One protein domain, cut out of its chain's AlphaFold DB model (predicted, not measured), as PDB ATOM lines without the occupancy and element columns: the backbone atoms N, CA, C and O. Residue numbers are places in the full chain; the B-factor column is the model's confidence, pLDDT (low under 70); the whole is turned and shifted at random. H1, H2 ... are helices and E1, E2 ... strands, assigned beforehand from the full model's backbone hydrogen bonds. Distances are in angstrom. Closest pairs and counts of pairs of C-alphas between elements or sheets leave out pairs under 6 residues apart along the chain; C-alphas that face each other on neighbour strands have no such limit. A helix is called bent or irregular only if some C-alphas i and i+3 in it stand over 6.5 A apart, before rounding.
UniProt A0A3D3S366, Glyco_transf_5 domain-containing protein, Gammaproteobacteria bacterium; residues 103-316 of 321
ATOM      1  N   VAL A 103     -22.135   3.142  21.738       98.38
ATOM      2  CA  VAL A 103     -22.045   2.755  23.152       98.38
ATOM      3  C   VAL A 103     -20.742   3.277  23.743       98.38
ATOM      4  O   VAL A 103     -19.667   2.934  23.252       98.38
ATOM      5  N   LEU A 104     -20.831   4.082  24.804       98.69
ATOM      6  CA  LEU A 104     -19.680   4.462  25.623       98.69
ATOM      7  C   LEU A 104     -19.586   3.526  26.825       98.69
ATOM      8  O   LEU A 104     -20.462   3.560  27.687       98.69
ATOM      9  N   LEU A 105     -18.528   2.730  26.912       98.69
ATOM     10  CA  LEU A 105     -18.210   1.972  28.118       98.69
ATOM     11  C   LEU A 105     -17.277   2.818  28.983       98.69
ATOM     12  O   LEU A 105     -16.234   3.257  28.504       98.69
ATOM     13  N   ALA A 106     -17.660   3.074  30.231       98.69
ATOM     14  CA  ALA A 106     -16.883   3.851  31.191       98.69
ATOM     15  C   ALA A 106     -16.429   2.947  32.339       98.69
ATOM     16  O   ALA A 106     -17.260   2.389  33.060       98.69
ATOM     17  N   ALA A 107     -15.114   2.816  32.500       98.31
ATOM     18  CA  ALA A 107     -14.488   1.979  33.518       98.31
ATOM     19  C   ALA A 107     -13.239   2.665  34.089       98.31
ATOM     20  O   ALA A 107     -12.681   3.578  33.481       98.31
ATOM     21  N   SER A 108     -12.789   2.222  35.261       97.38
ATOM     22  CA  SER A 108     -11.521   2.659  35.860       97.38
ATOM     23  C   SER A 108     -10.317   1.852  35.384       97.38
ATOM     24  O   SER A 108      -9.187   2.257  35.611       97.38
ATOM     25  N   GLU A 109     -10.521   0.708  34.742       96.50
ATOM     26  CA  GLU A 109      -9.438  -0.157  34.290       96.50
ATOM     27  C   GLU A 109      -9.853  -0.958  33.060       96.50
ATOM     28  O   GLU A 109     -11.040  -1.192  32.842       96.50
ATOM     29  N   ALA A 110      -8.873  -1.356  32.248       95.75
ATOM     30  CA  ALA A 110      -9.066  -2.238  31.104       95.75
ATOM     31  C   ALA A 110      -7.746  -2.904  30.712       95.75
ATOM     32  O   ALA A 110      -6.737  -2.235  30.474       95.75
ATOM     33  N   TRP A 111      -7.767  -4.226  30.581       93.25
ATOM     34  CA  TRP A 111      -6.649  -4.999  30.057       93.25
ATOM     35  C   TRP A 111      -6.504  -4.764  28.539       93.25
ATOM     36  O   TRP A 111      -7.521  -4.737  27.840       93.25
ATOM     37  N   PRO A 112      -5.282  -4.589  27.994       93.06
ATOM     38  CA  PRO A 112      -3.964  -4.749  28.617       93.06
ATOM     39  C   PRO A 112      -3.339  -3.473  29.201       93.06
ATOM     40  O   PRO A 112      -2.156  -3.474  29.512       93.06
ATOM     41  N   LEU A 113      -4.093  -2.380  29.336       93.56
ATOM     42  CA  LEU A 113      -3.540  -1.073  29.706       93.56
ATOM     43  C   LEU A 113      -3.301  -0.936  31.208       93.56
ATOM     44  O   LEU A 113      -2.258  -0.459  31.641       93.56
ATOM     45  N   ILE A 114      -4.298  -1.309  32.009       94.94
ATOM     46  CA  ILE A 114      -4.231  -1.251  33.468       94.94
ATOM     47  C   ILE A 114      -5.260  -2.207  34.058       94.94
ATOM     48  O   ILE A 114      -6.366  -2.339  33.527       94.94
ATOM     49  N   LYS A 115      -4.895  -2.895  35.140       94.00
ATOM     50  CA  LYS A 115      -5.735  -3.920  35.756       94.00
ATOM     51  C   LYS A 115      -5.373  -4.124  37.222       94.00
ATOM     52  O   LYS A 115      -4.206  -4.317  37.545       94.00
ATOM     53  N   THR A 116      -6.388  -4.166  38.075       92.25
ATOM     54  CA  THR A 116      -6.280  -4.605  39.474       92.25
ATOM     55  C   THR A 116      -7.139  -5.838  39.760       92.25
ATOM     56  O   THR A 116      -6.822  -6.598  40.670       92.25
ATOM     57  N   GLY A 117      -8.191  -6.083  38.967       90.88
ATOM     58  CA  GLY A 117      -9.076  -7.235  39.134       90.88
ATOM     59  C   GLY A 117      -9.810  -7.635  37.853       90.88
ATOM     60  O   GLY A 117      -9.381  -7.329  36.742       90.88
ATOM     61  N   GLY A 118     -10.924  -8.361  38.007       92.69
ATOM     62  CA  GLY A 118     -11.707  -8.890  36.880       92.69
ATOM     63  C   GLY A 118     -12.432  -7.823  36.050       92.69
ATOM     64  O   GLY A 118     -12.711  -8.057  34.874       92.69
ATOM     65  N   LEU A 119     -12.682  -6.636  36.621       94.56
ATOM     66  CA  LEU A 119     -13.248  -5.492  35.897       94.56
ATOM     67  C   LEU A 119     -12.397  -5.163  34.661       94.56
ATOM     68  O   LEU A 119     -12.947  -5.007  33.570       94.56
ATOM     69  N   GLY A 120     -11.069  -5.128  34.812       93.88
ATOM     70  CA  GLY A 120     -10.151  -4.851  33.710       93.88
ATOM     71  C   GLY A 120     -10.272  -5.838  32.542       93.88
ATOM     72  O   GLY A 120     -10.215  -5.420  31.386       93.88
ATOM     73  N   ASP A 121     -10.499  -7.127  32.807       94.31
ATOM     74  CA  ASP A 121     -10.685  -8.122  31.739       94.31
ATOM     75  C   ASP A 121     -11.971  -7.866  30.956       94.31
ATOM     76  O   ASP A 121     -11.969  -7.847  29.724       94.31
ATOM     77  N   VAL A 122     -13.073  -7.624  31.671       94.06
ATOM     78  CA  VAL A 122     -14.373  -7.378  31.042       94.06
ATOM     79  C   VAL A 122     -14.344  -6.076  30.248       94.06
ATOM     80  O   VAL A 122     -14.775  -6.056  29.096       94.06
ATOM     81  N   ALA A 123     -13.800  -5.000  30.818       95.12
ATOM     82  CA  ALA A 123     -13.699  -3.707  30.148       95.12
ATOM     83  C   ALA A 123     -12.780  -3.747  28.913       95.12
ATOM     84  O   ALA A 123     -13.027  -3.021  27.950       95.12
ATOM     85  N   GLY A 124     -11.762  -4.615  28.904       92.94
ATOM     86  CA  GLY A 124     -10.904  -4.849  27.739       92.94
ATOM     87  C   GLY A 124     -11.561  -5.701  26.645       92.94
ATOM     88  O   GLY A 124     -11.392  -5.422  25.458       92.94
ATOM     89  N   ALA A 125     -12.339  -6.724  27.019       93.44
ATOM     90  CA  ALA A 125     -12.881  -7.716  26.082       93.44
ATOM     91  C   ALA A 125     -14.295  -7.403  25.555       93.44
ATOM     92  O   ALA A 125     -14.620  -7.744  24.412       93.44
ATOM     93  N   LEU A 126     -15.142  -6.741  26.351       95.31
ATOM     94  CA  LEU A 126     -16.535  -6.462  25.994       95.31
ATOM     95  C   LEU A 126     -16.681  -5.474  24.819       95.31
ATOM     96  O   LEU A 126     -17.429  -5.792  23.889       95.31
ATOM     97  N   PRO A 127     -15.991  -4.312  24.778       95.19
ATOM     98  CA  PRO A 127     -16.132  -3.393  23.652       95.19
ATOM     99  C   PRO A 127     -15.771  -4.032  22.297       95.19
ATOM    100  O   PRO A 127     -16.572  -3.916  21.369       95.19
ATOM    101  N   PRO A 128     -14.641  -4.759  22.141       93.50
ATOM    102  CA  PRO A 128     -14.339  -5.474  20.898       93.50
ATOM    103  C   PRO A 128     -15.413  -6.483  20.482       93.50
ATOM    104  O   PRO A 128     -15.752  -6.552  19.297       93.50
ATOM    105  N   ALA A 129     -15.982  -7.224  21.440       93.44
ATOM    106  CA  ALA A 129     -17.066  -8.168  21.179       93.44
ATOM    107  C   ALA A 129     -18.327  -7.454  20.660       93.44
ATOM    108  O   ALA A 129     -18.892  -7.858  19.645       93.44
ATOM    109  N   LEU A 130     -18.717  -6.328  21.269       94.25
ATOM    110  CA  LEU A 130     -19.828  -5.499  20.781       94.25
ATOM    111  C   LEU A 130     -19.564  -4.956  19.369       94.25
ATOM    112  O   LEU A 130     -20.456  -4.967  18.518       94.25
ATOM    113  N   ARG A 131     -18.327  -4.535  19.077       93.38
ATOM    114  CA  ARG A 131     -17.939  -4.087  17.727       93.38
ATOM    115  C   ARG A 131     -18.036  -5.204  16.694       93.38
ATOM    116  O   ARG A 131     -18.388  -4.933  15.546       93.38
ATOM    117  N   ALA A 132     -17.758  -6.451  17.076       91.56
ATOM    118  CA  ALA A 132     -17.948  -7.604  16.197       91.56
ATOM    119  C   ALA A 132     -19.423  -7.835  15.830       91.56
ATOM    120  O   ALA A 132     -19.695  -8.313  14.733       91.56
ATOM    121  N   LEU A 133     -20.353  -7.401  16.687       92.69
ATOM    122  CA  LEU A 133     -21.800  -7.421  16.456       92.69
ATOM    123  C   LEU A 133     -22.329  -6.161  15.740       92.69
ATOM    124  O   LEU A 133     -23.535  -5.986  15.601       92.69
ATOM    125  N   GLY A 134     -21.446  -5.268  15.277       92.50
ATOM    126  CA  GLY A 134     -21.821  -4.079  14.504       92.50
ATOM    127  C   GLY A 134     -22.134  -2.822  15.326       92.50
ATOM    128  O   GLY A 134     -22.507  -1.807  14.736       92.50
ATOM    129  N   VAL A 135     -21.936  -2.854  16.646       94.94
ATOM    130  CA  VAL A 135     -22.089  -1.697  17.549       94.94
ATOM    131  C   VAL A 135     -20.881  -0.758  17.422       94.94
ATOM    132  O   VAL A 135     -19.740  -1.222  17.405       94.94
ATOM    133  N   ASP A 136     -21.085   0.565  17.393       95.69
ATOM    134  CA  ASP A 136     -19.979   1.519  17.585       95.69
ATOM    135  C   ASP A 136     -19.671   1.652  19.082       95.69
ATOM    136  O   ASP A 136     -20.029   2.633  19.734       95.69
ATOM    137  N   ALA A 137     -19.051   0.613  19.643       96.25
ATOM    138  CA  ALA A 137     -18.598   0.617  21.027       96.25
ATOM    139  C   ALA A 137     -17.234   1.312  21.144       96.25
ATOM    140  O   ALA A 137     -16.319   1.036  20.356       96.25
ATOM    141  N   ARG A 138     -17.117   2.200  22.132       97.12
ATOM    142  CA  ARG A 138     -15.899   2.927  22.507       97.12
ATOM    143  C   ARG A 138     -15.691   2.820  24.010       97.12
ATOM    144  O   ARG A 138     -16.662   2.731  24.758       97.12
ATOM    145  N   LEU A 139     -14.440   2.845  24.441       97.88
ATOM    146  CA  LEU A 139     -14.070   2.786  25.855       97.88
ATOM    147  C   LEU A 139     -13.586   4.166  26.317       97.88
ATOM    148  O   LEU A 139     -12.942   4.878  25.548       97.88
ATOM    149  N   VAL A 140     -13.890   4.549  27.556       98.50
ATOM    150  CA  VAL A 140     -13.292   5.708  28.225       98.50
ATOM    151  C   VAL A 140     -12.679   5.295  29.559       98.50
ATOM    152  O   VAL A 140     -13.329   4.616  30.355       98.50
ATOM    153  N   LEU A 141     -11.433   5.715  29.783       98.25
ATOM    154  CA  LEU A 141     -10.652   5.453  30.996       98.25
ATOM    155  C   LEU A 141     -10.037   6.753  31.535       98.25
ATOM    156  O   LEU A 141      -9.831   7.700  30.771       98.25
ATOM    157  N   PRO A 142      -9.672   6.823  32.821       97.62
ATOM    158  CA  PRO A 142      -8.737   7.833  33.300       97.62
ATOM    159  C   PRO A 142      -7.339   7.629  32.692       97.62
ATOM    160  O   PRO A 142      -6.894   6.499  32.487       97.62
ATOM    161  N   ALA A 143      -6.625   8.720  32.406       96.69
ATOM    162  CA  ALA A 143      -5.289   8.673  31.808       96.69
ATOM    163  C   ALA A 143      -4.190   8.448  32.866       96.69
ATOM    164  O   ALA A 143      -3.354   9.319  33.101       96.69
ATOM    165  N   TYR A 144      -4.198   7.288  33.525       96.81
ATOM    166  CA  TYR A 144      -3.130   6.915  34.463       96.81
ATOM    167  C   TYR A 144      -1.760   6.838  33.764       96.81
ATOM    168  O   TYR A 144      -1.722   6.564  32.560       96.81
ATOM    169  N   PRO A 145      -0.634   6.985  34.494       95.25
ATOM    170  CA  PRO A 145       0.705   6.904  33.908       95.25
ATOM    171  C   PRO A 145       0.928   5.644  33.059       95.25
ATOM    172  O   PRO A 145       1.302   5.763  31.897       95.25
ATOM    173  N   ALA A 146       0.573   4.462  33.579       93.75
ATOM    174  CA  ALA A 146       0.704   3.193  32.854       93.75
ATOM    175  C   ALA A 146      -0.142   3.143  31.564       93.75
ATOM    176  O   ALA A 146       0.303   2.643  30.535       93.75
ATOM    177  N   VAL A 147      -1.351   3.717  31.590       94.88
ATOM    178  CA  VAL A 147      -2.232   3.780  30.413       94.88
ATOM    179  C   VAL A 147      -1.648   4.705  29.345       94.88
ATOM    180  O   VAL A 147      -1.697   4.386  28.160       94.88
ATOM    181  N   ARG A 148      -1.087   5.847  29.761       94.44
ATOM    182  CA  ARG A 148      -0.433   6.800  28.857       94.44
ATOM    183  C   ARG A 148       0.842   6.233  28.242       94.44
ATOM    184  O   ARG A 148       1.082   6.454  27.061       94.44
ATOM    185  N   GLU A 149       1.636   5.510  29.024       93.38
ATOM    186  CA  GLU A 149       2.853   4.849  28.548       93.38
ATOM    187  C   GLU A 149       2.538   3.764  27.512       93.38
ATOM    188  O   GLU A 149       3.187   3.695  26.472       93.38
ATOM    189  N   ALA A 150       1.480   2.980  27.740       91.56
ATOM    190  CA  ALA A 150       1.020   1.964  26.796       91.56
ATOM    191  C   ALA A 150       0.402   2.544  25.504       91.56
ATOM    192  O   ALA A 150       0.221   1.818  24.525       91.56
ATOM    193  N   LEU A 151       0.060   3.839  25.485       91.06
ATOM    194  CA  LEU A 151      -0.595   4.525  24.366       91.06
ATOM    195  C   LEU A 151       0.118   5.842  24.010       91.06
ATOM    196  O   LEU A 151      -0.496   6.912  24.067       91.06
ATOM    197  N   PRO A 152       1.389   5.793  23.573       87.75
ATOM    198  CA  PRO A 152       2.175   7.000  23.299       87.75
ATOM    199  C   PRO A 152       1.616   7.837  22.136       87.75
ATOM    200  O   PRO A 152       1.905   9.025  22.038       87.75
ATOM    201  N   GLY A 153       0.803   7.231  21.263       88.62
ATOM    202  CA  GLY A 153       0.132   7.898  20.143       88.62
ATOM    203  C   GLY A 153      -1.253   8.466  20.465       88.62
ATOM    204  O   GLY A 153      -1.977   8.808  19.537       88.62
ATOM    205  N   ALA A 154      -1.675   8.511  21.734       93.44
ATOM    206  CA  ALA A 154      -2.946   9.136  22.093       93.44
ATOM    207  C   ALA A 154      -2.860  10.664  21.942       93.44
ATOM    208  O   ALA A 154      -2.022  11.318  22.565       93.44
ATOM    209  N   GLU A 155      -3.754  11.244  21.147       94.44
ATOM    210  CA  GLU A 155      -3.725  12.664  20.798       94.44
ATOM    211  C   GLU A 155      -4.787  13.456  21.566       94.44
ATOM    212  O   GLU A 155      -5.909  12.973  21.740       94.44
ATOM    213  N   PRO A 156      -4.488  14.680  22.027       93.88
ATOM    214  CA  PRO A 156      -5.502  15.543  22.614       93.88
ATOM    215  C   PRO A 156      -6.541  15.930  21.563       93.88
ATOM    216  O   PRO A 156      -6.185  16.359  20.474       93.88
ATOM    217  N   VAL A 157      -7.825  15.821  21.910       92.12
ATOM    218  CA  VAL A 157      -8.950  16.213  21.038       92.12
ATOM    219  C   VAL A 157      -9.791  17.346  21.623       92.12
ATOM    220  O   VAL A 157     -10.439  18.074  20.880       92.12
ATOM    221  N   ALA A 158      -9.761  17.531  22.943       90.75
ATOM    222  CA  ALA A 158     -10.416  18.648  23.612       90.75
ATOM    223  C   ALA A 158      -9.766  18.929  24.966       90.75
ATOM    224  O   ALA A 158      -9.238  18.026  25.617       90.75
ATOM    225  N   ARG A 159      -9.854  20.176  25.422       88.44
ATOM    226  CA  ARG A 159      -9.542  20.582  26.797       88.44
ATOM    227  C   ARG A 159     -10.750  21.257  27.412       88.44
ATOM    228  O   ARG A 159     -11.490  21.924  26.700       88.44
ATOM    229  N   SER A 160     -10.954  21.081  28.709       80.00
ATOM    230  CA  SER A 160     -12.074  21.660  29.443       80.00
ATOM    231  C   SER A 160     -11.694  21.961  30.889       80.00
ATOM    232  O   SER A 160     -10.888  21.247  31.481       80.00
ATOM    233  N   ALA A 161     -12.283  23.009  31.459       73.31
ATOM    234  CA  ALA A 161     -12.163  23.354  32.872       73.31
ATOM    235  C   ALA A 161     -13.398  22.847  33.635       73.31
ATOM    236  O   ALA A 161     -14.238  23.614  34.091       73.31
ATOM    237  N   LEU A 162     -13.546  21.527  33.739       66.06
ATOM    238  CA  LEU A 162     -14.712  20.929  34.383       66.06
ATOM    239  C   LEU A 162     -14.650  21.137  35.900       66.06
ATOM    240  O   LEU A 162     -13.821  20.527  36.570       66.06
ATOM    241  N   TYR A 163     -15.572  21.946  36.438       55.72
ATOM    242  CA  TYR A 163     -15.762  22.152  37.883       55.72
ATOM    243  C   TYR A 163     -14.470  22.573  38.608       55.72
ATOM    244  O   TYR A 163     -14.140  22.055  39.672       55.72
ATOM    245  N   GLY A 164     -13.700  23.475  37.990       52.69
ATOM    246  CA  GLY A 164     -12.424  23.968  38.523       52.69
ATOM    247  C   GLY A 164     -11.214  23.056  38.271       52.69
ATOM    248  O   GLY A 164     -10.088  23.461  38.546       52.69
ATOM    249  N   GLY A 165     -11.410  21.858  37.709       63.31
ATOM    250  CA  GLY A 165     -10.336  20.945  37.317       63.31
ATOM    251  C   GLY A 165      -9.995  21.037  35.828       63.31
ATOM    252  O   GLY A 165     -10.880  20.977  34.974       63.31
ATOM    253  N   SER A 166      -8.705  21.136  35.496       81.19
ATOM    254  CA  SER A 166      -8.247  21.027  34.106       81.19
ATOM    255  C   SER A 166      -8.330  19.574  33.637       81.19
ATOM    256  O   SER A 166      -7.719  18.682  34.229       81.19
ATOM    257  N   VAL A 167      -9.091  19.347  32.568       89.44
ATOM    258  CA  VAL A 167      -9.258  18.048  31.920       89.44
ATOM    259  C   VAL A 167      -8.863  18.163  30.457       89.44
ATOM    260  O   VAL A 167      -9.320  19.052  29.741       89.44
ATOM    261  N   THR A 168      -8.056  17.222  29.986       93.88
ATOM    262  CA  THR A 168      -7.793  17.003  28.565       93.88
ATOM    263  C   THR A 168      -8.385  15.660  28.162       93.88
ATOM    264  O   THR A 168      -8.077  14.629  28.756       93.88
ATOM    265  N   LEU A 169      -9.235  15.663  27.140       95.44
ATOM    266  CA  LEU A 169      -9.680  14.448  26.479       95.44
ATOM    267  C   LEU A 169      -8.612  14.044  25.463       95.44
ATOM    268  O   LEU A 169      -8.352  14.789  24.516       95.44
ATOM    269  N   LEU A 170      -8.016  12.871  25.647       96.38
ATOM    270  CA  LEU A 170      -7.148  12.244  24.654       96.38
ATOM    271  C   LEU A 170      -7.938  11.181  23.891       96.38
ATOM    272  O   LEU A 170      -8.824  10.534  24.452       96.38
ATOM    273  N   ARG A 171      -7.596  10.971  22.624       95.81
ATOM    274  CA  ARG A 171      -8.132   9.911  21.777       95.81
ATOM    275  C   ARG A 171      -6.991   9.013  21.331       95.81
ATOM    276  O   ARG A 171      -5.991   9.485  20.808       95.81
ATOM    277  N   GLY A 172      -7.164   7.717  21.527       94.00
ATOM    278  CA  GLY A 172      -6.232   6.694  21.087       94.00
ATOM    279  C   GLY A 172      -6.968   5.470  20.571       94.00
ATOM    280  O   GLY A 172      -8.196   5.445  20.435       94.00
ATOM    281  N   GLU A 173      -6.197   4.431  20.296       92.38
ATOM    282  CA  GLU A 173      -6.707   3.168  19.793       92.38
ATOM    283  C   GLU A 173      -6.020   2.022  20.522       92.38
ATOM    284  O   GLU A 173      -4.795   1.925  20.517       92.38
ATOM    285  N   LEU A 174      -6.808   1.136  21.128       86.75
ATOM    286  CA  LEU A 174      -6.279  -0.094  21.700       86.75
ATOM    287  C   LEU A 174      -6.277  -1.195  20.625       86.75
ATOM    288  O   LEU A 174      -7.311  -1.406  19.973       86.75
ATOM    289  N   PRO A 175      -5.168  -1.935  20.442       74.69
ATOM    290  CA  PRO A 175      -5.181  -3.171  19.675       74.69
ATOM    291  C   PRO A 175      -6.122  -4.172  20.355       74.69
ATOM    292  O   PRO A 175      -5.805  -4.748  21.391       74.69
ATOM    293  N   ALA A 176      -7.307  -4.360  19.787       67.44
ATOM    294  CA  ALA A 176      -8.210  -5.424  20.189       67.44
ATOM    295  C   ALA A 176      -7.952  -6.620  19.273       67.44
ATOM    296  O   ALA A 176      -7.895  -6.438  18.056       67.44
ATOM    297  N   GLY A 177      -7.760  -7.817  19.840       57.47
ATOM    298  CA  GLY A 177      -7.378  -9.024  19.095       57.47
ATOM    299  C   GLY A 177      -8.093  -9.145  17.741       57.47
ATOM    300  O   GLY A 177      -9.320  -9.219  17.680       57.47
ATOM    301  N   GLY A 178      -7.320  -9.106  16.648       61.06
ATOM    302  CA  GLY A 178      -7.815  -9.070  15.267       61.06
ATOM    303  C   GLY A 178      -7.428  -7.796  14.496       61.06
ATOM    304  O   GLY A 178      -6.508  -7.076  14.866       61.06
ATOM    305  N   ARG A 179      -8.121  -7.524  13.376       58.34
ATOM    306  CA  ARG A 179      -7.844  -6.372  12.479       58.34
ATOM    307  C   ARG A 179      -8.497  -5.051  12.914       58.34
ATOM    308  O   ARG A 179      -8.250  -4.023  12.292       58.34
ATOM    309  N   ARG A 180      -9.387  -5.063  13.914       70.25
ATOM    310  CA  ARG A 180     -10.166  -3.879  14.312       70.25
ATOM    311  C   ARG A 180      -9.610  -3.291  15.592       70.25
ATOM    312  O   ARG A 180      -9.656  -3.923  16.639       70.25
ATOM    313  N   LYS A 181      -9.171  -2.045  15.505       85.81
ATOM    314  CA  LYS A 181      -8.776  -1.266  16.667       85.81
ATOM    315  C   LYS A 181     -10.006  -0.814  17.457       85.81
ATOM    316  O   LYS A 181     -11.065  -0.548  16.877       85.81
ATOM    317  N   LEU A 182      -9.875  -0.762  18.779       91.62
ATOM    318  CA  LEU A 182     -10.897  -0.240  19.681       91.62
ATOM    319  C   LEU A 182     -10.658   1.262  19.888       91.62
ATOM    320  O   LEU A 182      -9.626   1.613  20.462       91.62
ATOM    321  N   PRO A 183     -11.589   2.145  19.476       94.44
ATOM    322  CA  PRO A 183     -11.493   3.557  19.817       94.44
ATOM    323  C   PRO A 183     -11.552   3.743  21.333       94.44
ATOM    324  O   PRO A 183     -12.472   3.247  21.997       94.44
ATOM    325  N   LEU A 184     -10.578   4.475  21.856       95.88
ATOM    326  CA  LEU A 184     -10.397   4.721  23.275       95.88
ATOM    327  C   LEU A 184     -10.292   6.220  23.528       95.88
ATOM    328  O   LEU A 184      -9.590   6.941  22.820       95.88
ATOM    329  N   TYR A 185     -10.977   6.673  24.566       97.62
ATOM    330  CA  TYR A 185     -10.834   8.008  25.116       97.62
ATOM    331  C   TYR A 185     -10.141   7.939  26.471       97.62
ATOM    332  O   TYR A 185     -10.462   7.080  27.292       97.62
ATOM    333  N   LEU A 186      -9.220   8.864  26.725       97.62
ATOM    334  CA  LEU A 186      -8.575   9.004  28.024       97.62
ATOM    335  C   LEU A 186      -8.917  10.365  28.627       97.62
ATOM    336  O   LEU A 186      -8.772  11.395  27.972       97.62
ATOM    337  N   ILE A 187      -9.354  10.365  29.882       96.69
ATOM    338  CA  ILE A 187      -9.565  11.579  30.671       96.69
ATOM    339  C   ILE A 187      -8.263  11.888  31.406       96.69
ATOM    340  O   ILE A 187      -7.968  11.290  32.442       96.69
ATOM    341  N   ALA A 188      -7.464  12.799  30.851       95.62
ATOM    342  CA  ALA A 188      -6.229  13.267  31.462       95.62
ATOM    343  C   ALA A 188      -6.504  14.467  32.368       95.62
ATOM    344  O   ALA A 188      -7.079  15.466  31.938       95.62
ATOM    345  N   ALA A 189      -6.095  14.355  33.627       91.69
ATOM    346  CA  ALA A 189      -6.178  15.411  34.624       91.69
ATOM    347  C   ALA A 189      -5.085  15.177  35.677       91.69
ATOM    348  O   ALA A 189      -4.788  14.009  35.954       91.69
ATOM    349  N   PRO A 190      -4.554  16.229  36.332       89.88
ATOM    350  CA  PRO A 190      -3.516  16.082  37.359       89.88
ATOM    351  C   PRO A 190      -3.875  15.072  38.460       89.88
ATOM    352  O   PRO A 190      -3.021  14.352  38.962       89.88
ATOM    353  N   ALA A 191      -5.166  14.936  38.779       88.25
ATOM    354  CA  ALA A 191      -5.659  13.996  39.783       88.25
ATOM    355  C   ALA A 191      -5.434  12.502  39.433       88.25
ATOM    356  O   ALA A 191      -5.560  11.635  40.301       88.25
ATOM    357  N   PHE A 192      -5.114  12.170  38.177       93.25
ATOM    358  CA  PHE A 192      -4.792  10.805  37.735       93.25
ATOM    359  C   PHE A 192      -3.296  10.578  37.483       93.25
ATOM    360  O   PHE A 192      -2.885   9.425  37.364       93.25
ATOM    361  N   GLU A 193      -2.479  11.633  37.441       91.62
ATOM    362  CA  GLU A 193      -1.054  11.583  37.087       91.62
ATOM    363  C   GLU A 193      -0.173  11.312  38.312       91.62
ATOM    364  O   GLU A 193       0.603  12.157  38.750       91.62
ATOM    365  N   ARG A 194      -0.316  10.122  38.903       90.94
ATOM    366  CA  ARG A 194       0.403   9.751  40.129       90.94
ATOM    367  C   ARG A 194       0.785   8.268  40.176       90.94
ATOM    368  O   ARG A 194       0.085   7.461  39.561       90.94
ATOM    369  N   PRO A 195       1.886   7.912  40.869       87.94
ATOM    370  CA  PRO A 195       2.334   6.526  41.011       87.94
ATOM    371  C   PRO A 195       1.392   5.729  41.916       87.94
ATOM    372  O   PRO A 195       0.695   6.312  42.736       87.94
ATOM    373  N   GLY A 196       1.406   4.401  41.805       88.88
ATOM    374  CA  GLY A 196       0.486   3.508  42.513       88.88
ATOM    375  C   GLY A 196      -0.513   2.864  41.556       88.88
ATOM    376  O   GLY A 196      -0.285   2.810  40.346       88.88
ATOM    377  N   ASN A 197      -1.620   2.360  42.096       92.81
ATOM    378  CA  ASN A 197      -2.691   1.767  41.300       92.81
ATOM    379  C   ASN A 197      -3.877   2.757  41.158       92.81
ATOM    380  O   ASN A 197      -3.862   3.845  41.752       92.81
ATOM    381  N   PRO A 198      -4.916   2.436  40.362       94.69
ATOM    382  CA  PRO A 198      -6.084   3.301  40.182       94.69
ATOM    383  C   PRO A 198      -6.714   3.828  41.485       94.69
ATOM    384  O   PRO A 198      -7.212   4.962  41.506       94.69
ATOM    385  N   TYR A 199      -6.672   3.036  42.560       93.88
ATOM    386  CA  TYR A 199      -7.397   3.251  43.817       93.88
ATOM    387  C   TYR A 199      -6.491   3.527  45.019       93.88
ATOM    388  O   TYR A 199      -6.940   4.210  45.938       93.88
ATOM    389  N   GLN A 200      -5.240   3.068  44.992       94.19
ATOM    390  CA  GLN A 200      -4.312   3.096  46.122       94.19
ATOM    391  C   GLN A 200      -2.965   3.725  45.761       94.19
ATOM    392  O   GLN A 200      -2.515   3.653  44.611       94.19
ATOM    393  N   ASN A 201      -2.335   4.342  46.757       92.31
ATOM    394  CA  ASN A 201      -0.982   4.881  46.674       92.31
ATOM    395  C   ASN A 201       0.080   3.760  46.659       92.31
ATOM    396  O   ASN A 201      -0.241   2.571  46.630       92.31
ATOM    397  N   ALA A 202       1.359   4.142  46.632       89.31
ATOM    398  CA  ALA A 202       2.473   3.192  46.619       89.31
ATOM    399  C   ALA A 202       2.568   2.347  47.907       89.31
ATOM    400  O   ALA A 202       3.077   1.230  47.857       89.31
ATOM    401  N   ASP A 203       2.031   2.856  49.019       91.62
ATOM    402  CA  ASP A 203       2.008   2.193  50.325       91.62
ATOM    403  C   ASP A 203       0.792   1.254  50.493       91.62
ATOM    404  O   ASP A 203       0.672   0.554  51.498       91.62
ATOM    405  N   GLY A 204      -0.101   1.194  49.495       90.81
ATOM    406  CA  GLY A 204      -1.295   0.343  49.491       90.81
ATOM    407  C   GLY A 204      -2.519   0.959  50.176       90.81
ATOM    408  O   GLY A 204      -3.538   0.284  50.322       90.81
ATOM    409  N   GLU A 205      -2.453   2.228  50.570       91.31
ATOM    410  CA  GLU A 205      -3.575   2.950  51.164       91.31
ATOM    411  C   GLU A 205      -4.466   3.554  50.079       91.31
ATOM    412  O   GLU A 205      -3.979   4.076  49.071       91.31
ATOM    413  N   ASP A 206      -5.782   3.518  50.292       89.19
ATOM    414  CA  ASP A 206      -6.730   4.166  49.392       89.19
ATOM    415  C   ASP A 206      -6.450   5.662  49.313       89.19
ATOM    416  O   ASP A 206      -6.242   6.345  50.319       89.19
ATOM    417  N   TRP A 207      -6.510   6.206  48.103       86.31
ATOM    418  CA  TRP A 207      -6.360   7.638  47.956       86.31
ATOM    419  C   TRP A 207      -7.501   8.396  48.652       86.31
ATOM    420  O   TRP A 207      -8.675   8.139  48.349       86.31
ATOM    421  N   PRO A 208      -7.195   9.396  49.500       83.12
ATOM    422  CA  PRO A 208      -8.211  10.110  50.276       83.12
ATOM    423  C   PRO A 208      -9.181  10.912  49.394       83.12
ATOM    424  O   PRO A 208     -10.308  11.199  49.788       83.12
ATOM    425  N   ASP A 209      -8.764  11.246  48.172       83.12
ATOM    426  CA  ASP A 209      -9.510  12.013  47.177       83.12
ATOM    427  C   ASP A 209     -10.184  11.137  46.100       83.12
ATOM    428  O   ASP A 209     -10.661  11.659  45.090       83.12
ATOM    429  N   ASN A 210     -10.259   9.811  46.287       85.19
ATOM    430  CA  ASN A 210     -10.873   8.885  45.321       85.19
ATOM    431  C   ASN A 210     -12.284   9.313  44.895       85.19
ATOM    432  O   ASN A 210     -12.609   9.284  43.708       85.19
ATOM    433  N   ALA A 211     -13.099   9.766  45.846       81.00
ATOM    434  CA  ALA A 211     -14.433  10.289  45.572       81.00
ATOM    435  C   ALA A 211     -14.397  11.429  44.538       81.00
ATOM    436  O   ALA A 211     -15.032  11.345  43.484       81.00
ATOM    437  N   ALA A 212     -13.596  12.464  44.803       81.12
ATOM    438  CA  ALA A 212     -13.469  13.632  43.937       81.12
ATOM    439  C   ALA A 212     -12.916  13.260  42.550       81.12
ATOM    440  O   ALA A 212     -13.430  13.713  41.524       81.12
ATOM    441  N   ARG A 213     -11.922  12.366  42.499       86.94
ATOM    442  CA  ARG A 213     -11.330  11.868  41.248       86.94
ATOM    443  C   ARG A 213     -12.346  11.179  40.360       86.94
ATOM    444  O   ARG A 213     -12.462  11.499  39.178       86.94
ATOM    445  N   PHE A 214     -13.094  10.236  40.918       90.19
ATOM    446  CA  PHE A 214     -14.061   9.480  40.135       90.19
ATOM    447  C   PHE A 214     -15.316  10.303  39.813       90.19
ATOM    448  O   PHE A 214     -15.926  10.088  38.764       90.19
ATOM    449  N   ALA A 215     -15.633  11.340  40.595       85.00
ATOM    450  CA  ALA A 215     -16.589  12.360  40.167       85.00
ATOM    451  C   ALA A 215     -16.096  13.174  38.968       85.00
ATOM    452  O   ALA A 215     -16.863  13.360  38.023       85.00
ATOM    453  N   LEU A 216     -14.836  13.621  38.965       86.25
ATOM    454  CA  LEU A 216     -14.238  14.304  37.814       86.25
ATOM    455  C   LEU A 216     -14.292  13.417  36.563       86.25
ATOM    456  O   LEU A 216     -14.736  13.869  35.506       86.25
ATOM    457  N   PHE A 217     -13.927  12.138  36.700       93.75
ATOM    458  CA  PHE A 217     -14.052  11.147  35.629       93.75
ATOM    459  C   PHE A 217     -15.493  11.030  35.119       93.75
ATOM    460  O   PHE A 217     -15.727  11.169  33.919       93.75
ATOM    461  N   CYS A 218     -16.472  10.845  36.010       91.94
ATOM    462  CA  CYS A 218     -17.883  10.741  35.633       91.94
ATOM    463  C   CYS A 218     -18.395  12.008  34.933       91.94
ATOM    464  O   CYS A 218     -19.153  11.921  33.970       91.94
ATOM    465  N   ARG A 219     -17.975  13.197  35.376       89.69
ATOM    466  CA  ARG A 219     -18.361  14.476  34.758       89.69
ATOM    467  C   ARG A 219     -17.777  14.618  33.353       89.69
ATOM    468  O   ARG A 219     -18.509  14.964  32.427       89.69
ATOM    469  N   ALA A 220     -16.503  14.282  33.171       92.25
ATOM    470  CA  ALA A 220     -15.863  14.296  31.859       92.25
ATOM    471  C   ALA A 220     -16.459  13.241  30.912       92.25
ATOM    472  O   ALA A 220     -16.749  13.541  29.755       92.25
ATOM    473  N   ALA A 221     -16.731  12.032  31.411       96.12
ATOM    474  CA  ALA A 221     -17.397  10.979  30.651       96.12
ATOM    475  C   ALA A 221     -18.830  11.371  30.252       96.12
ATOM    476  O   ALA A 221     -19.250  11.083  29.133       96.12
ATOM    477  N   ALA A 222     -19.572  12.078  31.114       93.38
ATOM    478  CA  ALA A 222     -20.887  12.620  30.773       93.38
ATOM    479  C   ALA A 222     -20.789  13.682  29.667       93.38
ATOM    480  O   ALA A 222     -21.543  13.627  28.697       93.38
ATOM    481  N   ALA A 223     -19.835  14.612  29.776       91.62
ATOM    482  CA  ALA A 223     -19.596  15.632  28.757       91.62
ATOM    483  C   ALA A 223     -19.205  15.008  27.402       91.62
ATOM    484  O   ALA A 223     -19.704  15.431  26.362       91.62
ATOM    485  N   LEU A 224     -18.379  13.957  27.402       94.88
ATOM    486  CA  LEU A 224     -18.081  13.164  26.208       94.88
ATOM    487  C   LEU A 224     -19.335  12.475  25.650       94.88
ATOM    488  O   LEU A 224     -19.618  12.589  24.461       94.88
ATOM    489  N   ALA A 225     -20.110  11.788  26.494       96.19
ATOM    490  CA  ALA A 225     -21.307  11.059  26.071       96.19
ATOM    491  C   ALA A 225     -22.369  11.969  25.433       96.19
ATOM    492  O   ALA A 225     -23.077  11.540  24.525       96.19
ATOM    493  N   LEU A 226     -22.464  13.222  25.881       93.00
ATOM    494  CA  LEU A 226     -23.381  14.233  25.346       93.00
ATOM    495  C   LEU A 226     -22.831  14.952  24.100       93.00
ATOM    496  O   LEU A 226     -23.518  15.803  23.542       93.00
ATOM    497  N   GLY A 227     -21.613  14.624  23.659       92.12
ATOM    498  CA  GLY A 227     -20.951  15.270  22.522       92.12
ATOM    499  C   GLY A 227     -20.390  16.659  22.825       92.12
ATOM    500  O   GLY A 227     -20.043  17.392  21.906       92.12
ATOM    501  N   HIS A 228     -20.266  17.042  24.099       88.62
ATOM    502  CA  HIS A 228     -19.666  18.323  24.473       88.62
ATOM    503  C   HIS A 228     -18.142  18.302  24.306       88.62
ATOM    504  O   HIS A 228     -17.562  19.312  23.944       88.62
ATOM    505  N   LEU A 229     -17.466  17.172  24.538       87.06
ATOM    506  CA  LEU A 229     -16.005  17.086  24.357       87.06
ATOM    507  C   LEU A 229     -15.581  16.592  22.965       87.06
ATOM    508  O   LEU A 229     -14.417  16.716  22.605       87.06
ATOM    509  N   ALA A 230     -16.510  16.031  22.192       85.44
ATOM    510  CA  ALA A 230     -16.280  15.539  20.837       85.44
ATOM    511  C   ALA A 230     -17.547  15.795  20.001       85.44
ATOM    512  O   ALA A 230     -18.443  14.955  19.995       85.44
ATOM    513  N   PRO A 231     -17.682  16.959  19.339       78.81
ATOM    514  CA  PRO A 231     -18.924  17.342  18.653       78.81
ATOM    515  C   PRO A 231     -19.354  16.391  17.526       78.81
ATOM    516  O   PRO A 231     -20.533  16.322  17.185       78.81
ATOM    517  N   ASP A 232     -18.411  15.640  16.959       86.88
ATOM    518  CA  ASP A 232     -18.634  14.610  15.942       86.88
ATOM    519  C   ASP A 232     -19.187  13.295  16.520       86.88
ATOM    520  O   ASP A 232     -19.548  12.381  15.771       86.88
ATOM    521  N   TRP A 233     -19.270  13.167  17.849       92.94
ATOM    522  CA  TRP A 233     -19.678  11.929  18.491       92.94
ATOM    523  C   TRP A 233     -20.464  12.125  19.789       92.94
ATOM    524  O   TRP A 233     -20.015  12.758  20.735       92.94
ATOM    525  N   CYS A 234     -21.616  11.466  19.886       94.81
ATOM    526  CA  CYS A 234     -22.365  11.329  21.131       94.81
ATOM    527  C   CYS A 234     -22.820   9.879  21.310       94.81
ATOM    528  O   CYS A 234     -23.001   9.141  20.335       94.81
ATOM    529  N   ALA A 235     -22.999   9.470  22.559       97.56
ATOM    530  CA  ALA A 235     -23.451   8.133  22.896       97.56
ATOM    531  C   ALA A 235     -24.969   8.017  22.700       97.56
ATOM    532  O   ALA A 235     -25.723   8.919  23.057       97.56
ATOM    533  N   ASP A 236     -25.427   6.878  22.183       97.88
ATOM    534  CA  ASP A 236     -26.833   6.480  22.299       97.88
ATOM    535  C   ASP A 236     -27.050   5.719  23.628       97.88
ATOM    536  O   ASP A 236     -28.119   5.814  24.234       97.88
ATOM    537  N   ILE A 237     -26.021   5.004  24.112       98.44
ATOM    538  CA  ILE A 237     -26.009   4.268  25.387       98.44
ATOM    539  C   ILE A 237     -24.685   4.504  26.129       98.44
ATOM    540  O   ILE A 237     -23.612   4.487  25.528       98.44
ATOM    541  N   VAL A 238     -24.755   4.661  27.448       98.69
ATOM    542  CA  VAL A 238     -23.606   4.666  28.359       98.69
ATOM    543  C   VAL A 238     -23.666   3.434  29.254       98.69
ATOM    544  O   VAL A 238     -24.664   3.203  29.934       98.69
ATOM    545  N   HIS A 239     -22.589   2.658  29.274       98.56
ATOM    546  CA  HIS A 239     -22.410   1.497  30.135       98.56
ATOM    547  C   HIS A 239     -21.367   1.830  31.203       98.56
ATOM    548  O   HIS A 239     -20.175   1.904  30.923       98.56
ATOM    549  N   ALA A 240     -21.831   2.086  32.420       97.12
ATOM    550  CA  ALA A 240     -20.993   2.400  33.567       97.12
ATOM    551  C   ALA A 240     -20.654   1.124  34.350       97.12
ATOM    552  O   ALA A 240     -21.541   0.318  34.645       97.12
ATOM    553  N   HIS A 241     -19.378   0.950  34.688       97.62
ATOM    554  CA  HIS A 241     -18.884  -0.203  35.434       97.62
ATOM    555  C   HIS A 241     -18.396   0.198  36.833       97.62
ATOM    556  O   HIS A 241     -17.509   1.041  36.956       97.62
ATOM    557  N   ASP A 242     -18.968  -0.449  37.852       94.69
ATOM    558  CA  ASP A 242     -18.670  -0.284  39.279       94.69
ATOM    559  C   ASP A 242     -18.750   1.160  39.814       94.69
ATOM    560  O   ASP A 242     -19.179   2.104  39.145       94.69
ATOM    561  N   TRP A 243     -18.423   1.321  41.097       90.38
ATOM    562  CA  TRP A 243     -18.585   2.564  41.850       90.38
ATOM    563  C   TRP A 243     -17.802   3.744  41.254       90.38
ATOM    564  O   TRP A 243     -18.260   4.882  41.336       90.38
ATOM    565  N   GLN A 244     -16.680   3.482  40.581       94.12
ATOM    566  CA  GLN A 244     -15.840   4.482  39.916       94.12
ATOM    567  C   GLN A 244     -16.587   5.210  38.791       94.12
ATOM    568  O   GLN A 244     -16.343   6.390  38.542       94.12
ATOM    569  N   ALA A 245     -17.519   4.522  38.123       95.06
ATOM    570  CA  ALA A 245     -18.436   5.102  37.145       95.06
ATOM    571  C   ALA A 245     -19.869   5.260  37.703       95.06
ATOM    572  O   ALA A 245     -20.789   5.610  36.965       95.06
ATOM    573  N   GLY A 246     -20.087   5.025  39.000       88.00
ATOM    574  CA  GLY A 246     -21.415   4.966  39.621       88.00
ATOM    575  C   GLY A 246     -22.178   6.291  39.621       88.00
ATOM    576  O   GLY A 246     -23.407   6.298  39.562       88.00
ATOM    577  N   LEU A 247     -21.468   7.424  39.614       85.44
ATOM    578  CA  LEU A 247     -22.087   8.753  39.543       85.44
ATOM    579  C   LEU A 247     -22.560   9.109  38.118       85.44
ATOM    580  O   LEU A 247     -23.452   9.942  37.947       85.44
ATOM    581  N   LEU A 248     -22.003   8.472  37.083       88.69
ATOM    582  CA  LEU A 248     -22.254   8.812  35.680       88.69
ATOM    583  C   LEU A 248     -23.738   8.677  35.274       88.69
ATOM    584  O   LEU A 248     -24.275   9.644  34.724       88.69
ATOM    585  N   PRO A 249     -24.459   7.574  35.580       85.88
ATOM    586  CA  PRO A 249     -25.889   7.485  35.281       85.88
ATOM    587  C   PRO A 249     -26.718   8.581  35.960       85.88
ATOM    588  O   PRO A 249     -27.646   9.115  35.352       85.88
ATOM    589  N   ALA A 250     -26.370   8.956  37.196       82.69
ATOM    590  CA  ALA A 250     -27.064  10.011  37.926       82.69
ATOM    591  C   ALA A 250     -26.856  11.382  37.262       82.69
ATOM    592  O   ALA A 250     -27.833  12.099  37.043       82.69
ATOM    593  N   LEU A 251     -25.629  11.717  36.853       81.12
ATOM    594  CA  LEU A 251     -25.336  12.959  36.125       81.12
ATOM    595  C   LEU A 251     -26.085  13.040  34.790       81.12
ATOM    596  O   LEU A 251     -26.673  14.073  34.464       81.12
ATOM    597  N   LEU A 252     -26.109  11.939  34.033       85.06
ATOM    598  CA  LEU A 252     -26.830  11.859  32.759       85.06
ATOM    599  C   LEU A 252     -28.347  11.945  32.951       85.06
ATOM    600  O   LEU A 252     -29.045  12.481  32.093       85.06
ATOM    601  N   SER A 253     -28.871  11.471  34.086       80.75
ATOM    602  CA  SER A 253     -30.307  11.512  34.380       80.75
ATOM    603  C   SER A 253     -30.879  12.932  34.446       80.75
ATOM    604  O   SER A 253     -32.068  13.106  34.180       80.75
ATOM    605  N   LEU A 254     -30.027  13.922  34.739       82.25
ATOM    606  CA  LEU A 254     -30.366  15.343  34.822       82.25
ATOM    607  C   LEU A 254     -30.488  16.017  33.447       82.25
ATOM    608  O   LEU A 254     -30.936  17.160  33.369       82.25
ATOM    609  N   GLN A 255     -30.078  15.346  32.367       82.75
ATOM    610  CA  GLN A 255     -30.070  15.924  31.026       82.75
ATOM    611  C   GLN A 255     -31.403  15.677  30.305       82.75
ATOM    612  O   GLN A 255     -31.869  14.535  30.275       82.75
ATOM    613  N   PRO A 256     -32.003  16.700  29.660       80.44
ATOM    614  CA  PRO A 256     -33.259  16.534  28.923       80.44
ATOM    615  C   PRO A 256     -33.164  15.511  27.783       80.44
ATOM    616  O   PRO A 256     -34.110  14.771  27.526       80.44
ATOM    617  N   ARG A 257     -32.014  15.470  27.098       87.50
ATOM    618  CA  ARG A 257     -31.697  14.511  26.033       87.50
ATOM    619  C   ARG A 257     -30.518  13.655  26.477       87.50
ATOM    620  O   ARG A 257     -29.371  13.991  26.203       87.50
ATOM    621  N   ARG A 258     -30.810  12.583  27.211       89.69
ATOM    622  CA  ARG A 258     -29.793  11.672  27.748       89.69
ATOM    623  C   ARG A 258     -29.673  10.386  26.922       89.69
ATOM    624  O   ARG A 258     -30.695   9.915  26.416       89.69
ATOM    625  N   PRO A 259     -28.476   9.783  26.839       96.00
ATOM    626  CA  PRO A 259     -28.336   8.408  26.371       96.00
ATOM    627  C   PRO A 259     -29.052   7.432  27.317       96.00
ATOM    628  O   PRO A 259     -29.287   7.736  28.492       96.00
ATOM    629  N   GLY A 260     -29.365   6.233  26.823       97.31
ATOM    630  CA  GLY A 260     -29.724   5.114  27.695       97.31
ATOM    631  C   GLY A 260     -28.563   4.778  28.636       97.31
ATOM    632  O   GLY A 260     -27.404   4.973  28.276       97.31
ATOM    633  N   THR A 261     -28.843   4.285  29.841       94.50
ATOM    634  CA  THR A 261     -27.798   3.937  30.814       94.50
ATOM    635  C   THR A 261     -27.893   2.474  31.227       94.50
ATOM    636  O   THR A 261     -28.969   1.969  31.538       94.50
ATOM    637  N   VAL A 262     -26.745   1.801  31.248       97.44
ATOM    638  CA  VAL A 262     -26.549   0.462  31.807       97.44
ATOM    639  C   VAL A 262     -25.522   0.590  32.921       97.44
ATOM    640  O   VAL A 262     -24.508   1.262  32.751       97.44
ATOM    641  N   PHE A 263     -25.785  -0.037  34.061       93.12
ATOM    642  CA  PHE A 263     -24.846  -0.084  35.173       93.12
ATOM    643  C   PHE A 263     -24.531  -1.540  35.501       93.12
ATOM    644  O   PHE A 263     -25.447  -2.341  35.689       93.12
ATOM    645  N   THR A 264     -23.248  -1.879  35.557       91.25
ATOM    646  CA  THR A 264     -22.787  -3.223  35.913       91.25
ATOM    647  C   THR A 264     -21.946  -3.159  37.168       91.25
ATOM    648  O   THR A 264     -20.968  -2.421  37.224       91.25
ATOM    649  N   VAL A 265     -22.325  -3.984  38.140       90.62
ATOM    650  CA  VAL A 265     -21.547  -4.248  39.347       90.62
ATOM    651  C   VAL A 265     -20.742  -5.519  39.109       90.62
ATOM    652  O   VAL A 265     -21.333  -6.572  38.872       90.62
ATOM    653  N   HIS A 266     -19.417  -5.432  39.167       88.12
ATOM    654  CA  HIS A 266     -18.535  -6.602  39.112       88.12
ATOM    655  C   HIS A 266     -18.203  -7.111  40.508       88.12
ATOM    656  O   HIS A 266     -17.933  -8.298  40.677       88.12
ATOM    657  N   ASN A 267     -18.254  -6.238  41.519       81.69
ATOM    658  CA  ASN A 267     -18.027  -6.637  42.900       81.69
ATOM    659  C   ASN A 267     -18.851  -5.810  43.899       81.69
ATOM    660  O   ASN A 267     -18.604  -4.627  44.112       81.69
ATOM    661  N   LEU A 268     -19.795  -6.466  44.581       82.31
ATOM    662  CA  LEU A 268     -20.664  -5.847  45.592       82.31
ATOM    663  C   LEU A 268     -19.931  -5.403  46.869       82.31
ATOM    664  O   LEU A 268     -20.490  -4.622  47.645       82.31
ATOM    665  N   ALA A 269     -18.709  -5.891  47.104       77.88
ATOM    666  CA  ALA A 269     -17.909  -5.498  48.261       77.88
ATOM    667  C   ALA A 269     -17.426  -4.039  48.173       77.88
ATOM    668  O   ALA A 269     -17.236  -3.399  49.205       77.88
ATOM    669  N   TYR A 270     -17.273  -3.494  46.961       80.19
ATOM    670  CA  TYR A 270     -16.757  -2.143  46.736       80.19
ATOM    671  C   TYR A 270     -17.867  -1.215  46.240       80.19
ATOM    672  O   TYR A 270     -18.229  -1.210  45.068       80.19
ATOM    673  N   GLN A 271     -18.412  -0.414  47.155       74.00
ATOM    674  CA  GLN A 271     -19.609   0.398  46.898       74.00
ATOM    675  C   GLN A 271     -19.312   1.886  46.669       74.00
ATOM    676  O   GLN A 271     -20.221   2.638  46.328       74.00
ATOM    677  N   GLY A 272     -18.064   2.326  46.871       74.06
ATOM    678  CA  GLY A 272     -17.698   3.744  46.794       74.06
ATOM    679  C   GLY A 272     -18.409   4.593  47.849       74.06
ATOM    680  O   GLY A 272     -18.891   5.683  47.545       74.06
ATOM    681  N   LEU A 273     -18.532   4.074  49.078       72.69
ATOM    682  CA  LEU A 273     -19.155   4.806  50.178       72.69
ATOM    683  C   LEU A 273     -18.279   5.993  50.570       72.69
ATOM    684  O   LEU A 273     -17.080   5.849  50.799       72.69
ATOM    685  N   VAL A 274     -18.902   7.161  50.676       65.75
ATOM    686  CA  VAL A 274     -18.240   8.411  51.038       65.75
ATOM    687  C   VAL A 274     -18.879   8.986  52.296       65.75
ATOM    688  O   VAL A 274     -20.099   8.938  52.467       65.75
ATOM    689  N   GLY A 275     -18.056   9.527  53.195       57.78
ATOM    690  CA  GLY A 275     -18.544  10.282  54.349       57.78
ATOM    691  C   GLY A 275     -19.169  11.615  53.923       57.78
ATOM    692  O   GLY A 275     -18.857  12.137  52.854       57.78
ATOM    693  N   GLY A 276     -20.024  12.195  54.772       50.47
ATOM    694  CA  GLY A 276     -20.766  13.425  54.457       50.47
ATOM    695  C   GLY A 276     -19.895  14.593  53.969       50.47
ATOM    696  O   GLY A 276     -20.276  15.257  53.017       50.47
ATOM    697  N   GLY A 277     -18.695  14.785  54.531       53.81
ATOM    698  CA  GLY A 277     -17.770  15.848  54.098       53.81
ATOM    699  C   GLY A 277     -17.134  15.629  52.717       53.81
ATOM    700  O   GLY A 277     -16.754  16.585  52.052       53.81
ATOM    701  N   ALA A 278     -17.057  14.386  52.231       51.12
ATOM    702  CA  ALA A 278     -16.592  14.101  50.871       51.12
ATOM    703  C   ALA A 278     -17.694  14.332  49.818       51.12
ATOM    704  O   ALA A 278     -17.388  14.468  48.635       51.12
ATOM    705  N   ALA A 279     -18.968  14.426  50.228       48.97
ATOM    706  CA  ALA A 279     -20.070  14.777  49.334       48.97
ATOM    707  C   ALA A 279     -19.957  16.213  48.793       48.97
ATOM    708  O   ALA A 279     -20.395  16.470  47.671       48.97
ATOM    709  N   ASP A 280     -19.314  17.110  49.543       48.41
ATOM    710  CA  ASP A 280     -19.020  18.475  49.098       48.41
ATOM    711  C   ASP A 280     -17.962  18.472  47.982       48.41
ATOM    712  O   ASP A 280     -18.130  19.140  46.967       48.41
ATOM    713  N   ALA A 281     -16.936  17.616  48.083       48.28
ATOM    714  CA  ALA A 281     -15.926  17.425  47.032       48.28
ATOM    715  C   ALA A 281     -16.472  16.715  45.776       48.28
ATOM    716  O   ALA A 281     -15.936  16.867  44.678       48.28
ATOM    717  N   LEU A 282     -17.564  15.956  45.914       51.41
ATOM    718  CA  LEU A 282     -18.326  15.428  44.780       51.41
ATOM    719  C   LEU A 282     -19.149  16.520  44.077       51.41
ATOM    720  O   LEU A 282     -19.705  16.241  43.012       51.41
ATOM    721  N   GLY A 283     -19.215  17.736  44.636       51.75
ATOM    722  CA  GLY A 283     -20.193  18.768  44.320       51.75
ATOM    723  C   GLY A 283     -21.563  18.254  44.725       51.75
ATOM    724  O   GLY A 283     -22.161  17.467  43.984       51.75
ATOM    725  N   ALA A 284     -22.038  18.628  45.916       42.03
ATOM    726  CA  ALA A 284     -23.279  18.102  46.475       42.03
ATOM    727  C   ALA A 284     -24.398  18.111  45.417       42.03
ATOM    728  O   ALA A 284     -24.474  18.996  44.562       42.03
ATOM    729  N   VAL A 285     -25.323  17.150  45.473       42.97
ATOM    730  CA  VAL A 285     -26.477  17.075  44.550       42.97
ATOM    731  C   VAL A 285     -27.225  18.423  44.445       42.97
ATOM    732  O   VAL A 285     -27.815  18.726  43.409       42.97
ATOM    733  N   GLY A 286     -27.144  19.270  45.480       39.09
ATOM    734  CA  GLY A 286     -27.607  20.661  45.483       39.09
ATOM    735  C   GLY A 286     -26.851  21.615  44.546       39.09
ATOM    736  O   GLY A 286     -27.500  22.415  43.881       39.09
ATOM    737  N   GLU A 287     -25.530  21.509  44.410       45.47
ATOM    738  CA  GLU A 287     -24.729  22.272  43.439       45.47
ATOM    739  C   GLU A 287     -24.952  21.771  42.015       45.47
ATOM    740  O   GLU A 287     -25.132  22.568  41.101       45.47
ATOM    741  N   ALA A 288     -25.070  20.452  41.820       44.94
ATOM    742  CA  ALA A 288     -25.500  19.894  40.538       44.94
ATOM    743  C   ALA A 288     -26.902  20.402  40.151       44.94
ATOM    744  O   ALA A 288     -27.132  20.775  39.001       44.94
ATOM    745  N   LYS A 289     -27.827  20.494  41.117       40.09
ATOM    746  CA  LYS A 289     -29.151  21.106  40.938       40.09
ATOM    747  C   LYS A 289     -29.057  22.617  40.707       40.09
ATOM    748  O   LYS A 289     -29.816  23.133  39.893       40.09
ATOM    749  N   GLY A 290     -28.133  23.322  41.357       46.91
ATOM    750  CA  GLY A 290     -27.867  24.751  41.167       46.91
ATOM    751  C   GLY A 290     -27.320  25.062  39.774       46.91
ATOM    752  O   GLY A 290     -27.850  25.932  39.085       46.91
ATOM    753  N   HIS A 291     -26.349  24.282  39.303       48.59
ATOM    754  CA  HIS A 291     -25.789  24.367  37.955       48.59
ATOM    755  C   HIS A 291     -26.823  23.959  36.905       48.59
ATOM    756  O   HIS A 291     -26.994  24.668  35.918       48.59
ATOM    757  N   ALA A 292     -27.599  22.895  37.143       42.03
ATOM    758  CA  ALA A 292     -28.714  22.517  36.276       42.03
ATOM    759  C   ALA A 292     -29.787  23.615  36.219       42.03
ATOM    760  O   ALA A 292     -30.275  23.928  35.142       42.03
ATOM    761  N   THR A 293     -30.114  24.257  37.344       48.44
ATOM    762  CA  THR A 293     -31.079  25.370  37.403       48.44
ATOM    763  C   THR A 293     -30.556  26.599  36.656       48.44
ATOM    764  O   THR A 293     -31.303  27.223  35.901       48.44
ATOM    765  N   ARG A 294     -29.267  26.927  36.809       49.66
ATOM    766  CA  ARG A 294     -28.597  28.029  36.102       49.66
ATOM    767  C   ARG A 294     -28.526  27.766  34.595       49.66
ATOM    768  O   ARG A 294     -28.891  28.641  33.814       49.66
ATOM    769  N   ALA A 295     -28.173  26.546  34.191       43.28
ATOM    770  CA  ALA A 295     -28.179  26.105  32.798       43.28
ATOM    771  C   ALA A 295     -29.595  26.128  32.191       43.28
ATOM    772  O   ALA A 295     -29.783  26.646  31.093       43.28
ATOM    773  N   LEU A 296     -30.618  25.660  32.920       42.84
ATOM    774  CA  LEU A 296     -32.015  25.678  32.465       42.84
ATOM    775  C   LEU A 296     -32.554  27.109  32.310       42.84
ATOM    776  O   LEU A 296     -33.338  27.377  31.400       42.84
ATOM    777  N   LYS A 297     -32.142  28.031  33.190       49.66
ATOM    778  CA  LYS A 297     -32.490  29.458  33.111       49.66
ATOM    779  C   LYS A 297     -31.918  30.097  31.843       49.66
ATOM    780  O   LYS A 297     -32.654  30.777  31.138       49.66
ATOM    781  N   LEU A 298     -30.653  29.825  31.528       46.12
ATOM    782  CA  LEU A 298     -29.980  30.343  30.330       46.12
ATOM    783  C   LEU A 298     -30.545  29.737  29.036       46.12
ATOM    784  O   LEU A 298     -30.741  30.454  28.056       46.12
ATOM    785  N   LEU A 299     -30.910  28.449  29.060       41.34
ATOM    786  CA  LEU A 299     -31.555  27.761  27.938       41.34
ATOM    787  C   LEU A 299     -32.932  28.365  27.606       41.34
ATOM    788  O   LEU A 299     -33.251  28.582  26.441       41.34
ATOM    789  N   LYS A 300     -33.734  28.694  28.628       49.47
ATOM    790  CA  LYS A 300     -35.037  29.369  28.455       49.47
ATOM    791  C   LYS A 300     -34.920  30.790  27.902       49.47
ATOM    792  O   LYS A 300     -35.883  31.294  27.341       49.47
ATOM    793  N   GLN A 301     -33.764  31.425  28.068       55.25
ATOM    794  CA  GLN A 301     -33.478  32.769  27.567       55.25
ATOM    795  C   GLN A 301     -32.897  32.758  26.144       55.25
ATOM    796  O   GLN A 301     -32.564  33.816  25.623       55.25
ATOM    797  N   GLY A 302     -32.744  31.582  25.520       38.94
ATOM    798  CA  GLY A 302     -32.147  31.452  24.186       38.94
ATOM    799  C   GLY A 302     -30.653  31.791  24.138       38.94
ATOM    800  O   GLY A 302     -30.096  31.923  23.053       38.94
ATOM    801  N   SER A 303     -29.994  31.933  25.296       42.25
ATOM    802  CA  SER A 303     -28.580  32.299  25.369       42.25
ATOM    803  C   SER A 303     -27.697  31.079  25.078       42.25
ATOM    804  O   SER A 303     -27.846  30.067  25.765       42.25
ATOM    805  N   PRO A 304     -26.731  31.149  24.141       43.56
ATOM    806  CA  PRO A 304     -25.776  30.067  23.881       43.56
ATOM    807  C   PRO A 304     -24.816  29.805  25.059       43.56
ATOM    808  O   PRO A 304     -24.065  28.832  25.049       43.56
ATOM    809  N   GLU A 305     -24.856  30.629  26.111       41.66
ATOM    810  CA  GLU A 305     -24.016  30.502  27.307       41.66
ATOM    811  C   GLU A 305     -24.465  29.422  28.299       41.66
ATOM    812  O   GLU A 305     -23.800  29.211  29.312       41.66
ATOM    813  N   TRP A 306     -25.552  28.689  28.044       38.88
ATOM    814  CA  TRP A 306     -25.944  27.575  28.919       38.88
ATOM    815  C   TRP A 306     -24.854  26.486  29.015       38.88
ATOM    816  O   TRP A 306     -24.739  25.839  30.055       38.88
ATOM    817  N   LEU A 307     -24.007  26.346  27.984       40.59
ATOM    818  CA  LEU A 307     -22.783  25.530  28.008       40.59
ATOM    819  C   LEU A 307     -21.696  26.105  28.942       40.59
ATOM    820  O   LEU A 307     -20.952  25.344  29.557       40.59
ATOM    821  N   ARG A 308     -21.635  27.435  29.113       39.31
ATOM    822  CA  ARG A 308     -20.695  28.128  30.020       39.31
ATOM    823  C   ARG A 308     -21.102  28.020  31.491       39.31
ATOM    824  O   ARG A 308     -20.243  28.084  32.353       39.31
ATOM    825  N   ALA A 309     -22.380  27.781  31.797       37.41
ATOM    826  CA  ALA A 309     -22.842  27.546  33.173       37.41
ATOM    827  C   ALA A 309     -22.410  26.188  33.767       37.41
ATOM    828  O   ALA A 309     -22.743  25.892  34.915       37.41
ATOM    829  N   GLN A 310     -21.699  25.366  32.991       44.41
ATOM    830  CA  GLN A 310     -21.029  24.144  33.444       44.41
ATOM    831  C   GLN A 310     -19.489  24.298  33.474       44.41
ATOM    832  O   GLN A 310     -18.792  23.293  33.576       44.41
ATOM    833  N   ASP A 311     -18.957  25.522  33.343       42.59
ATOM    834  CA  ASP A 311     -17.520  25.828  33.184       42.59
ATOM    835  C   ASP A 311     -16.831  25.051  32.039       42.59
ATOM    836  O   ASP A 311     -15.606  24.966  31.951       42.59
ATOM    837  N   ILE A 312     -17.601  24.506  31.088       40.25
ATOM    838  CA  ILE A 312     -17.058  23.748  29.954       40.25
ATOM    839  C   ILE A 312     -16.529  24.728  28.901       40.25
ATOM    840  O   ILE A 312     -17.170  24.992  27.886       40.25
ATOM    841  N   ALA A 313     -15.338  25.275  29.123       50.38
ATOM    842  CA  ALA A 313     -14.582  25.957  28.079       50.38
ATOM    843  C   ALA A 313     -13.865  24.907  27.222       50.38
ATOM    844  O   ALA A 313     -12.799  24.431  27.604       50.38
ATOM    845  N   ILE A 314     -14.460  24.508  26.094       49.03
ATOM    846  CA  ILE A 314     -13.815  23.582  25.154       49.03
ATOM    847  C   ILE A 314     -12.733  24.353  24.404       49.03
ATOM    848  O   ILE A 314     -13.040  25.160  23.527       49.03
ATOM    849  N   GLN A 315     -11.471  24.110  24.734       59.44
ATOM    850  CA  GLN A 315     -10.360  24.571  23.909       59.44
ATOM    851  C   GLN A 315      -9.962  23.431  22.971       59.44
ATOM    852  O   GLN A 315      -9.620  22.332  23.420       59.44
ATOM    853  N   GLN A 316     -10.037  23.691  21.665       57.56
ATOM    854  CA  GLN A 316      -9.449  22.815  20.655       57.56
ATOM    855  C   GLN A 316      -7.922  22.788  20.864       57.56
ATOM    856  O   GLN A 316      -7.343  23.825  21.210       57.56
TER     857      GLN A 316
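What this domain is: This is residues 103 to 316 of the 321 residues of the protein "Glyco_transf_5 domain-containing protein" of Gammaproteobacteria bacterium (UniProt A0A3D3S366). A strongly twisted, curled sheet of seven strands forms a layer between helices, with H3 and H4 over one face and H1 and H2 over the other. Off the sheet, a helical hairpin of H6 and H7 lies farthest from the mean of the C-alphas, while H3 lies nearest to it and short H5 touches H3. The printed part has 214 residues, with seven named helices and seven named strands in the order E1 H1 E2 H2 E3 E4 E5 H3 E6 H4 E7 H5 H6 H7, and its class is mixed, helices and strands. The sheet runs E3 E4 E5 E2 E1 E6 E7 and is mixed: E3, E4 and E5 are antiparallel in turn, the other neighbours parallel. The whole is compact, with a radius of gyration of the C-alphas of 16.7 A and spans of 50, 40 and 30 A.

How they stand to each other: E1, residues 103 to 106, is an inner strand of the sheet. H1, residues 118 to 132, is on the sheet, which curls round it. E2, residues 136 to 142, is parallel to E1, with N 105 and O 138 within hydrogen-bond range at 2.8 A, and completes the strand-helix-strand unit E1, H1, E2 with a right-handed crossover. The closest C-alphas of H1 and E2 are those of Pro 127 and Ala 137, 5.4 A. H2, residues 145 to 150, is on the sheet at a height over the sheet of 9.0 A, on the same face as H1 and on the opposite face to H3, residues 210 to 225. E3, residues 155 to 162, E4, residues 165 to 175, and E5, residues 181 to 188, form a meander, each strand the antiparallel neighbour of the one before; N 160 and O 167 are 2.8 A apart, and N 172 and O 184 2.9 A. E5 is parallel to E2, with N 185 and O 139 at 2.8 A. The sheet curls round H3 too; the closest C-alphas of H3 and E5 are those of Phe 217 and Ile 187, 6.7 A. E6, residues 237 to 241, is parallel to E1, with N 239 and O 104 at 2.8 A. H4, residues 247 to 253, is 9.0 A over the sheet and touches residues 215 to 222 of H3, closest at C-alphas 248 and 218, 4.8 A, at a steep tilt of 37 degrees, only just past shallow, the same way. E7, residues 260 to 264, is an edge strand parallel to E6, with N 262 and O 238 at 2.8 A. H5, residues 278 to 281, touches H3 at residues 211 to 212, closest at C-alphas 281 and 212, 5.5 A. H6, residues 285 to 300, and H7, residues 304 to 310, form a helical hairpin: they touch, closest at C-alphas 295 and 306, 4.7 A, at a shallow tilt of 5 degrees, opposite ways. Every O i to N i+4 pair is within hydrogen-bond range in H2, H3, H4 and H6; H1 has 9 of 11, H7 has 1 of 3 and 1 of 4 O i to N i+3 pairs, and H5 is too short for an i+4 pair.

Where its parts are: E1 begins at C-alpha 103 (-22.045, 2.755, 23.152) and H7 ends at C-alpha 310 (-21.029, 24.144, 33.444). From first to last C-alpha, H1 measures 21.6 A, E4 30.3 A, and H3 and H6 22.0 A each. H1 and H7 are only just irregular: C-alphas 124 and 127 are 6.8 A apart, as are 304 and 307.

The domain as a whole: The C-alphas of Asp 203 and Gln 301 are the farthest apart, 52.1 A. The printed part has no cut. Long links join E1 to H1, E5 to H3, H3 to E6 and E7 to H5. pLDDT is under 70 at residues 162 to 165, 176 to 179 and 274 to 316.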